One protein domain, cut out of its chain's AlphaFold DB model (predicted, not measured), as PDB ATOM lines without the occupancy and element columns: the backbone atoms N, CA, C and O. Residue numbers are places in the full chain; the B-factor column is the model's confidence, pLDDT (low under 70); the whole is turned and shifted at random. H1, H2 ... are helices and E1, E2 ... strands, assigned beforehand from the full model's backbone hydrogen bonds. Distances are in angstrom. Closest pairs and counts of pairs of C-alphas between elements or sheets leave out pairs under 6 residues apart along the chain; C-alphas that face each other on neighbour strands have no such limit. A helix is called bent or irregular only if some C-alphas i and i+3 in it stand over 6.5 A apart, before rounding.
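This is residues 31 to 82 of the 100 residues of a protein of Eimeria brunetti (UniProt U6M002). A narrow sheet of three strands, folded as two hairpins in a row, makes the long part of this domain, and one helix, H1, comes back to its edge strand E1. Residues 63 to 70 lead from E3, at the other edge, to H1; residues 71 to 76 of H1 stick out, and residues 77 to 81 pack on the sheet, almost wholly on E1. There are 52 residues printed, with three named strands and one named helix in the chain order E1 E2 E3 H1; the sheet's order is E1 - E2 - E3, all antiparallel, and the class is mixed, helices and strands. The whole is compact, with a radius of gyration of the C-alphas of 11.2 A, and spans 33 by 25 by 15 A.

Begin with the sheet: E1, residues 34 to 39, E2, residues 45 to 51, and E3, residues 58 to 62, form a meander, each strand the antiparallel neighbour of the one before. E2 is the inner strand, and E1 and E3 are the edge strands. Look at the hairpin of E1 and E2, whose directions stand at 154 degrees: N 35 and O 49 are 2.8 A apart, and N 38 and O 47 are 2.9 A apart, both within hydrogen-bond range. In the hairpin of E2 and E3, at 155 degrees, N 50 and O 59 are within hydrogen-bond range at 2.9 A, and so are N 48 and O 61 at 3.0 A. Now go to H1, residues 71 to 81, which is on the sheet at a height over the sheet of 8.9 A. It lies over E1 and runs slantwise to the strands, at 41 degrees to E1 on the local plane. The closest C-alphas of E1 and H1 are those of Ile 37 and Asp 81, 6.0 A apart. In the backbone of H1, 5 of 7 O i to N i+4 pairs are within hydrogen-bond range.

Find C-alpha 34 at (-54.671, 107.769, 68.888); from there E1 runs 13.9 A to C-alpha 39. E2, the longest strand by residues, covers 18.2 A from C-alpha 45 to C-alpha 51 at (-51.853, 110.080, 74.511). E3 measures 13.5 A from C-alpha 58 to C-alpha 62. H1 runs 16.1 A from C-alpha 71 to C-alpha 81 at (-64.597, 103.305, 65.047); it is irregular, with C-alphas 72 and 75 7.3 A apart.

The two C-alphas farthest apart are those of Asp 42 and Glu 54, at 33.9 A; look for them in the links E1 to E2 and E2 to E3. The link E1 to E2 is tight, and the links E2 to E3 and E3 to H1, of 6 and 8 residues, are short. The printed part has no cut, its mean pLDDT is 95.2, and no printed residue is under 70.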
ATOM      1  N   HIS A  31     -45.221 111.106  68.450       96.81
ATOM      2  CA  HIS A  31     -45.341 110.589  69.825       96.81
ATOM      3  C   HIS A  31     -46.740 110.725  70.457       96.81
ATOM      4  O   HIS A  31     -46.880 110.611  71.671       96.81
ATOM      5  N   LEU A  32     -47.774 110.877  69.620       97.19
ATOM      6  CA  LEU A  32     -49.181 111.053  69.994       97.19
ATOM      7  C   LEU A  32     -50.073 109.951  69.390       97.19
ATOM      8  O   LEU A  32     -50.833 110.213  68.453       97.19
ATOM      9  N   PRO A  33     -49.973 108.688  69.849       96.56
ATOM     10  CA  PRO A  33     -50.905 107.641  69.450       96.56
ATOM     11  C   PRO A  33     -52.366 108.032  69.712       96.56
ATOM     12  O   PRO A  33     -52.721 108.535  70.779       96.56
ATOM     13  N   CYS A  34     -53.222 107.733  68.734       96.44
ATOM     14  CA  CYS A  34     -54.671 107.769  68.888       96.44
ATOM     15  C   CYS A  34     -55.127 106.547  69.694       96.44
ATOM     16  O   CYS A  34     -54.857 105.411  69.299       96.44
ATOM     17  N   LEU A  35     -55.813 106.786  70.810       95.81
ATOM     18  CA  LEU A  35     -56.365 105.743  71.670       95.81
ATOM     19  C   LEU A  35     -57.808 105.398  71.295       95.81
ATOM     20  O   LEU A  35     -58.200 104.236  71.346       95.81
ATOM     21  N   GLN A  36     -58.602 106.409  70.934       95.19
ATOM     22  CA  GLN A  36     -60.028 106.246  70.670       95.19
ATOM     23  C   GLN A  36     -60.556 107.326  69.723       95.19
ATOM     24  O   GLN A  36     -60.157 108.487  69.796       95.19
ATOM     25  N   ILE A  37     -61.522 106.958  68.878       96.69
ATOM     26  CA  ILE A  37     -62.290 107.904  68.064       96.69
ATOM     27  C   ILE A  37     -63.456 108.469  68.883       96.69
ATOM     28  O   ILE A  37     -64.246 107.723  69.461       96.69
ATOM     29  N   LEU A  38     -63.576 109.797  68.925       96.38
ATOM     30  CA  LEU A  38     -64.657 110.487  69.626       96.38
ATOM     31  C   LEU A  38     -65.859 110.645  68.695       96.38
ATOM     32  O   LEU A  38     -65.709 111.129  67.569       96.38
ATOM     33  N   LYS A  39     -67.051 110.302  69.191       95.19
ATOM     34  CA  LYS A  39     -68.323 110.428  68.469       95.19
ATOM     35  C   LYS A  39     -69.318 111.297  69.227       95.19
ATOM     36  O   LYS A  39     -69.257 111.377  70.454       95.19
ATOM     37  N   ASP A  40     -70.202 111.964  68.497       94.25
ATOM     38  CA  ASP A  40     -71.384 112.607  69.073       94.25
ATOM     39  C   ASP A  40     -72.515 111.578  69.319       94.25
ATOM     40  O   ASP A  40     -72.366 110.405  68.957       94.25
ATOM     41  N   PRO A  41     -73.635 111.978  69.955       94.88
ATOM     42  CA  PRO A  41     -74.782 111.092  70.169       94.88
ATOM     43  C   PRO A  41     -75.411 110.540  68.881       94.88
ATOM     44  O   PRO A  41     -76.022 109.477  68.922       94.88
ATOM     45  N   ASP A  42     -75.226 111.223  67.749       93.69
ATOM     46  CA  ASP A  42     -75.712 110.794  66.433       93.69
ATOM     47  C   ASP A  42     -74.739 109.808  65.748       93.69
ATOM     48  O   ASP A  42     -74.980 109.342  64.633       93.69
ATOM     49  N   GLY A  43     -73.629 109.466  66.413       90.62
ATOM     50  CA  GLY A  43     -72.620 108.524  65.935       90.62
ATOM     51  C   GLY A  43     -71.600 109.127  64.966       90.62
ATOM     52  O   GLY A  43     -70.764 108.394  64.429       90.62
ATOM     53  N   LYS A  44     -71.620 110.443  64.741       93.94
ATOM     54  CA  LYS A  44     -70.678 111.131  63.857       93.94
ATOM     55  C   LYS A  44     -69.342 111.341  64.559       93.94
ATOM     56  O   LYS A  44     -69.280 111.753  65.714       93.94
ATOM     57  N   VAL A  45     -68.253 111.115  63.828       95.81
ATOM     58  CA  VAL A  45     -66.893 111.360  64.319       95.81
ATOM     59  C   VAL A  45     -66.645 112.860  64.492       95.81
ATOM     60  O   VAL A  45     -66.804 113.643  63.556       95.81
ATOM     61  N   ILE A  46     -66.212 113.245  65.692       97.31
ATOM     62  CA  ILE A  46     -65.974 114.641  66.101       97.31
ATOM     63  C   ILE A  46     -64.561 114.881  66.644       97.31
ATOM     64  O   ILE A  46     -64.254 115.971  67.136       97.31
ATOM     65  N   GLY A  47     -63.694 113.869  66.601       97.00
ATOM     66  CA  GLY A  47     -62.334 113.981  67.106       97.00
ATOM     67  C   GLY A  47     -61.698 112.649  67.468       97.00
ATOM     68  O   GLY A  47     -62.194 111.584  67.103       97.00
ATOM     69  N   ALA A  48     -60.611 112.730  68.226       97.38
ATOM     70  CA  ALA A  48     -59.893 111.585  68.765       97.38
ATOM     71  C   ALA A  48     -59.339 111.896  70.161       97.38
ATOM     72  O   ALA A  48     -58.951 113.033  70.433       97.38
ATOM     73  N   ARG A  49     -59.277 110.877  71.021       97.44
ATOM     74  CA  ARG A  49     -58.466 110.891  72.238       97.44
ATOM     75  C   ARG A  49     -57.068 110.408  71.894       97.44
ATOM     76  O   ARG A  49     -56.912 109.341  71.297       97.44
ATOM     77  N   VAL A  50     -56.068 111.185  72.279       97.75
ATOM     78  CA  VAL A  50     -54.653 110.888  72.055       97.75
ATOM     79  C   VAL A  50     -53.916 110.812  73.384       97.75
ATOM     80  O   VAL A  50     -54.363 111.389  74.376       97.75
ATOM     81  N   LYS A  51     -52.786 110.108  73.387       97.94
ATOM     82  CA  LYS A  51     -51.853 110.080  74.511       97.94
ATOM     83  C   LYS A  51     -50.510 110.622  74.076       97.94
ATOM     84  O   LYS A  51     -49.929 110.076  73.148       97.94
ATOM     85  N   ASP A  52     -50.006 111.639  74.752       97.62
ATOM     86  CA  ASP A  52     -48.620 112.061  74.604       97.62
ATOM     87  C   ASP A  52     -47.721 111.029  75.293       97.62
ATOM     88  O   ASP A  52     -47.839 110.774  76.489       97.62
ATOM     89  N   THR A  53     -46.851 110.371  74.532       97.50
ATOM     90  CA  THR A  53     -45.944 109.347  75.075       97.50
ATOM     91  C   THR A  53     -44.699 109.924  75.746       97.50
ATOM     92  O   THR A  53     -44.024 109.187  76.462       97.50
ATOM     93  N   GLU A  54     -44.415 111.216  75.574       96.94
ATOM     94  CA  GLU A  54     -43.319 111.903  76.260       96.94
ATOM     95  C   GLU A  54     -43.736 112.318  77.677       96.94
ATOM     96  O   GLU A  54     -42.986 112.109  78.631       96.94
ATOM     97  N   THR A  55     -44.957 112.836  77.833       96.94
ATOM     98  CA  THR A  55     -45.498 113.293  79.128       96.94
ATOM     99  C   THR A  55     -46.418 112.278  79.814       96.94
ATOM    100  O   THR A  55     -46.637 112.361  81.019       96.94
ATOM    101  N   ASN A  56     -46.911 111.277  79.078       96.19
ATOM    102  CA  ASN A  56     -47.979 110.345  79.465       96.19
ATOM    103  C   ASN A  56     -49.370 110.971  79.662       96.19
ATOM    104  O   ASN A  56     -50.268 110.281  80.148       96.19
ATOM    105  N   GLU A  57     -49.580 112.221  79.253       97.50
ATOM    106  CA  GLU A  57     -50.881 112.879  79.355       97.50
ATOM    107  C   GLU A  57     -51.850 112.423  78.256       97.50
ATOM    108  O   GLU A  57     -51.471 112.215  77.103       97.50
ATOM    109  N   GLU A  58     -53.131 112.292  78.608       98.06
ATOM    110  CA  GLU A  58     -54.207 111.985  77.665       98.06
ATOM    111  C   GLU A  58     -55.132 113.186  77.495       98.06
ATOM    112  O   GLU A  58     -55.597 113.774  78.474       98.06
ATOM    113  N   PHE A  59     -55.441 113.530  76.247       97.81
ATOM    114  CA  PHE A  59     -56.319 114.654  75.938       97.81
ATOM    115  C   PHE A  59     -57.112 114.441  74.647       97.81
ATOM    116  O   PHE A  59     -56.825 113.558  73.833       97.81
ATOM    117  N   ASP A  60     -58.143 115.268  74.466       97.88
ATOM    118  CA  ASP A  60     -59.052 115.199  73.323       97.88
ATOM    119  C   ASP A  60     -58.710 116.249  72.273       97.88
ATOM    120  O   ASP A  60     -58.622 117.443  72.565       97.88
ATOM    121  N   ILE A  61     -58.631 115.818  71.017       97.38
ATOM    122  CA  ILE A  61     -58.542 116.704  69.858       97.38
ATOM    123  C   ILE A  61     -59.889 116.688  69.144       97.38
ATOM    124  O   ILE A  61     -60.333 115.652  68.649       97.38
ATOM    125  N   ARG A  62     -60.542 117.852  69.068       97.56
ATOM    126  CA  ARG A  62     -61.805 118.034  68.338       97.56
ATOM    127  C   ARG A  62     -61.534 118.441  66.897       97.56
ATOM    128  O   ARG A  62     -60.776 119.374  66.642       97.56
ATOM    129  N   ALA A  63     -62.199 117.779  65.958       96.00
ATOM    130  CA  ALA A  63     -62.071 118.061  64.536       96.00
ATOM    131  C   ALA A  63     -63.412 117.880  63.820       96.00
ATOM    132  O   ALA A  63     -64.229 117.046  64.194       96.00
ATOM    133  N   LYS A  64     -63.629 118.657  62.753       94.81
ATOM    134  CA  LYS A  64     -64.822 118.515  61.897       94.81
ATOM    135  C   LYS A  64     -64.760 117.269  61.014       94.81
ATOM    136  O   LYS A  64     -65.797 116.744  60.624       94.81
ATOM    137  N   VAL A  65     -63.544 116.866  60.656       94.81
ATOM    138  CA  VAL A  65     -63.239 115.728  59.793       94.81
ATOM    139  C   VAL A  65     -61.997 115.054  60.360       94.81
ATOM    140  O   VAL A  65     -61.039 115.737  60.720       94.81
ATOM    141  N   VAL A  66     -62.021 113.726  60.425       95.62
ATOM    142  CA  VAL A  66     -60.889 112.888  60.830       95.62
ATOM    143  C   VAL A  66     -60.569 111.956  59.668       95.62
ATOM    144  O   VAL A  66     -61.465 111.308  59.133       95.62
ATOM    145  N   VAL A  67     -59.300 111.905  59.260       95.81
ATOM    146  CA  VAL A  67     -58.829 111.049  58.162       95.81
ATOM    147  C   VAL A  67     -57.871 110.006  58.727       95.81
ATOM    148  O   VAL A  67     -56.898 110.349  59.395       95.81
ATOM    149  N   ASN A  68     -58.142 108.728  58.459       94.06
ATOM    150  CA  ASN A  68     -57.268 107.629  58.856       94.06
ATOM    151  C   ASN A  68     -56.175 107.405  57.801       94.06
ATOM    152  O   ASN A  68     -56.453 106.898  56.717       94.06
ATOM    153  N   CYS A  69     -54.937 107.749  58.153       93.56
ATOM    154  CA  CYS A  69     -53.747 107.559  57.321       93.56
ATOM    155  C   CYS A  69     -52.703 106.656  58.008       93.56
ATOM    156  O   CYS A  69     -51.503 106.841  57.815       93.56
ATOM    157  N   ALA A  70     -53.130 105.688  58.829       92.19
ATOM    158  CA  ALA A  70     -52.240 104.880  59.676       92.19
ATOM    159  C   ALA A  70     -51.511 103.723  58.946       92.19
ATOM    160  O   ALA A  70     -50.950 102.830  59.586       92.19
ATOM    161  N   GLY A  71     -51.517 103.699  57.608       91.50
ATOM    162  CA  GLY A  71     -50.817 102.686  56.812       91.50
ATOM    163  C   GLY A  71     -51.257 101.255  57.174       91.50
ATOM    164  O   GLY A  71     -52.463 101.008  57.235       91.50
ATOM    165  N   PRO A  72     -50.335 100.311  57.454       91.69
ATOM    166  CA  PRO A  72     -50.679  98.942  57.864       91.69
ATOM    167  C   PRO A  72     -51.569  98.852  59.113       91.69
ATOM    168  O   PRO A  72     -52.276  97.865  59.289       91.69
ATOM    169  N   LEU A  73     -51.569  99.883  59.964       91.50
ATOM    170  CA  LEU A  73     -52.394  99.957  61.174       91.50
ATOM    171  C   LEU A  73     -53.799 100.525  60.910       91.50
ATOM    172  O   LEU A  73     -54.577 100.692  61.849       91.50
ATOM    173  N   SER A  74     -54.156 100.814  59.653       93.00
ATOM    174  CA  SER A  74     -55.447 101.436  59.330       93.00
ATOM    175  C   SER A  74     -56.630 100.584  59.781       93.00
ATOM    176  O   SER A  74     -57.604 101.146  60.271       93.00
ATOM    177  N   ASP A  75     -56.553  99.254  59.678       92.81
ATOM    178  CA  ASP A  75     -57.626  98.369  60.149       92.81
ATOM    179  C   ASP A  75     -57.776  98.391  61.675       92.81
ATOM    180  O   ASP A  75     -58.898  98.337  62.174       92.81
ATOM    181  N   THR A  76     -56.682  98.561  62.423       92.75
ATOM    182  CA  THR A  76     -56.739  98.754  63.879       92.75
ATOM    183  C   THR A  76     -57.511 100.025  64.223       92.75
ATOM    184  O   THR A  76     -58.414  99.986  65.053       92.75
ATOM    185  N   VAL A  77     -57.228 101.134  63.530       93.69
ATOM    186  CA  VAL A  77     -57.958 102.399  63.717       93.69
ATOM    187  C   VAL A  77     -59.420 102.274  63.274       93.69
ATOM    188  O   VAL A  77     -60.312 102.768  63.954       93.69
ATOM    189  N   ARG A  78     -59.706 101.557  62.178       94.00
ATOM    190  CA  ARG A  78     -61.090 101.295  61.735       94.00
ATOM    191  C   ARG A  78     -61.885 100.516  62.776       94.00
ATOM    192  O   ARG A  78     -63.065 100.790  62.946       94.00
ATOM    193  N   ARG A  79     -61.250  99.592  63.498       93.88
ATOM    194  CA  ARG A  79     -61.901  98.854  64.588       93.88
ATOM    195  C   ARG A  79     -62.145  99.688  65.844       93.88
ATOM    196  O   ARG A  79     -63.062  99.368  66.589       93.88
ATOM    197  N   MET A  80     -61.396 100.774  66.055       92.75
ATOM    198  CA  MET A  80     -61.726 101.758  67.102       92.75
ATOM    199  C   MET A  80     -63.042 102.489  66.801       92.75
ATOM    200  O   MET A  80     -63.738 102.912  67.720       92.75
ATOM    201  N   ASP A  81     -63.373 102.653  65.519       91.00
ATOM    202  CA  ASP A  81     -64.597 103.305  65.047       91.00
ATOM    203  C   ASP A  81     -65.771 102.311  64.924       91.00
ATOM    204  O   ASP A  81     -66.884 102.571  65.389       91.00
ATOM    205  N   HIS A  82     -65.498 101.144  64.340       90.94
ATOM    206  CA  HIS A  82     -66.440 100.059  64.091       90.94
ATOM    207  C   HIS A  82     -65.803  98.720  64.493       90.94
ATOM    208  O   HIS A  82     -65.071  98.140  63.687       90.94
TER     209      HIS A  82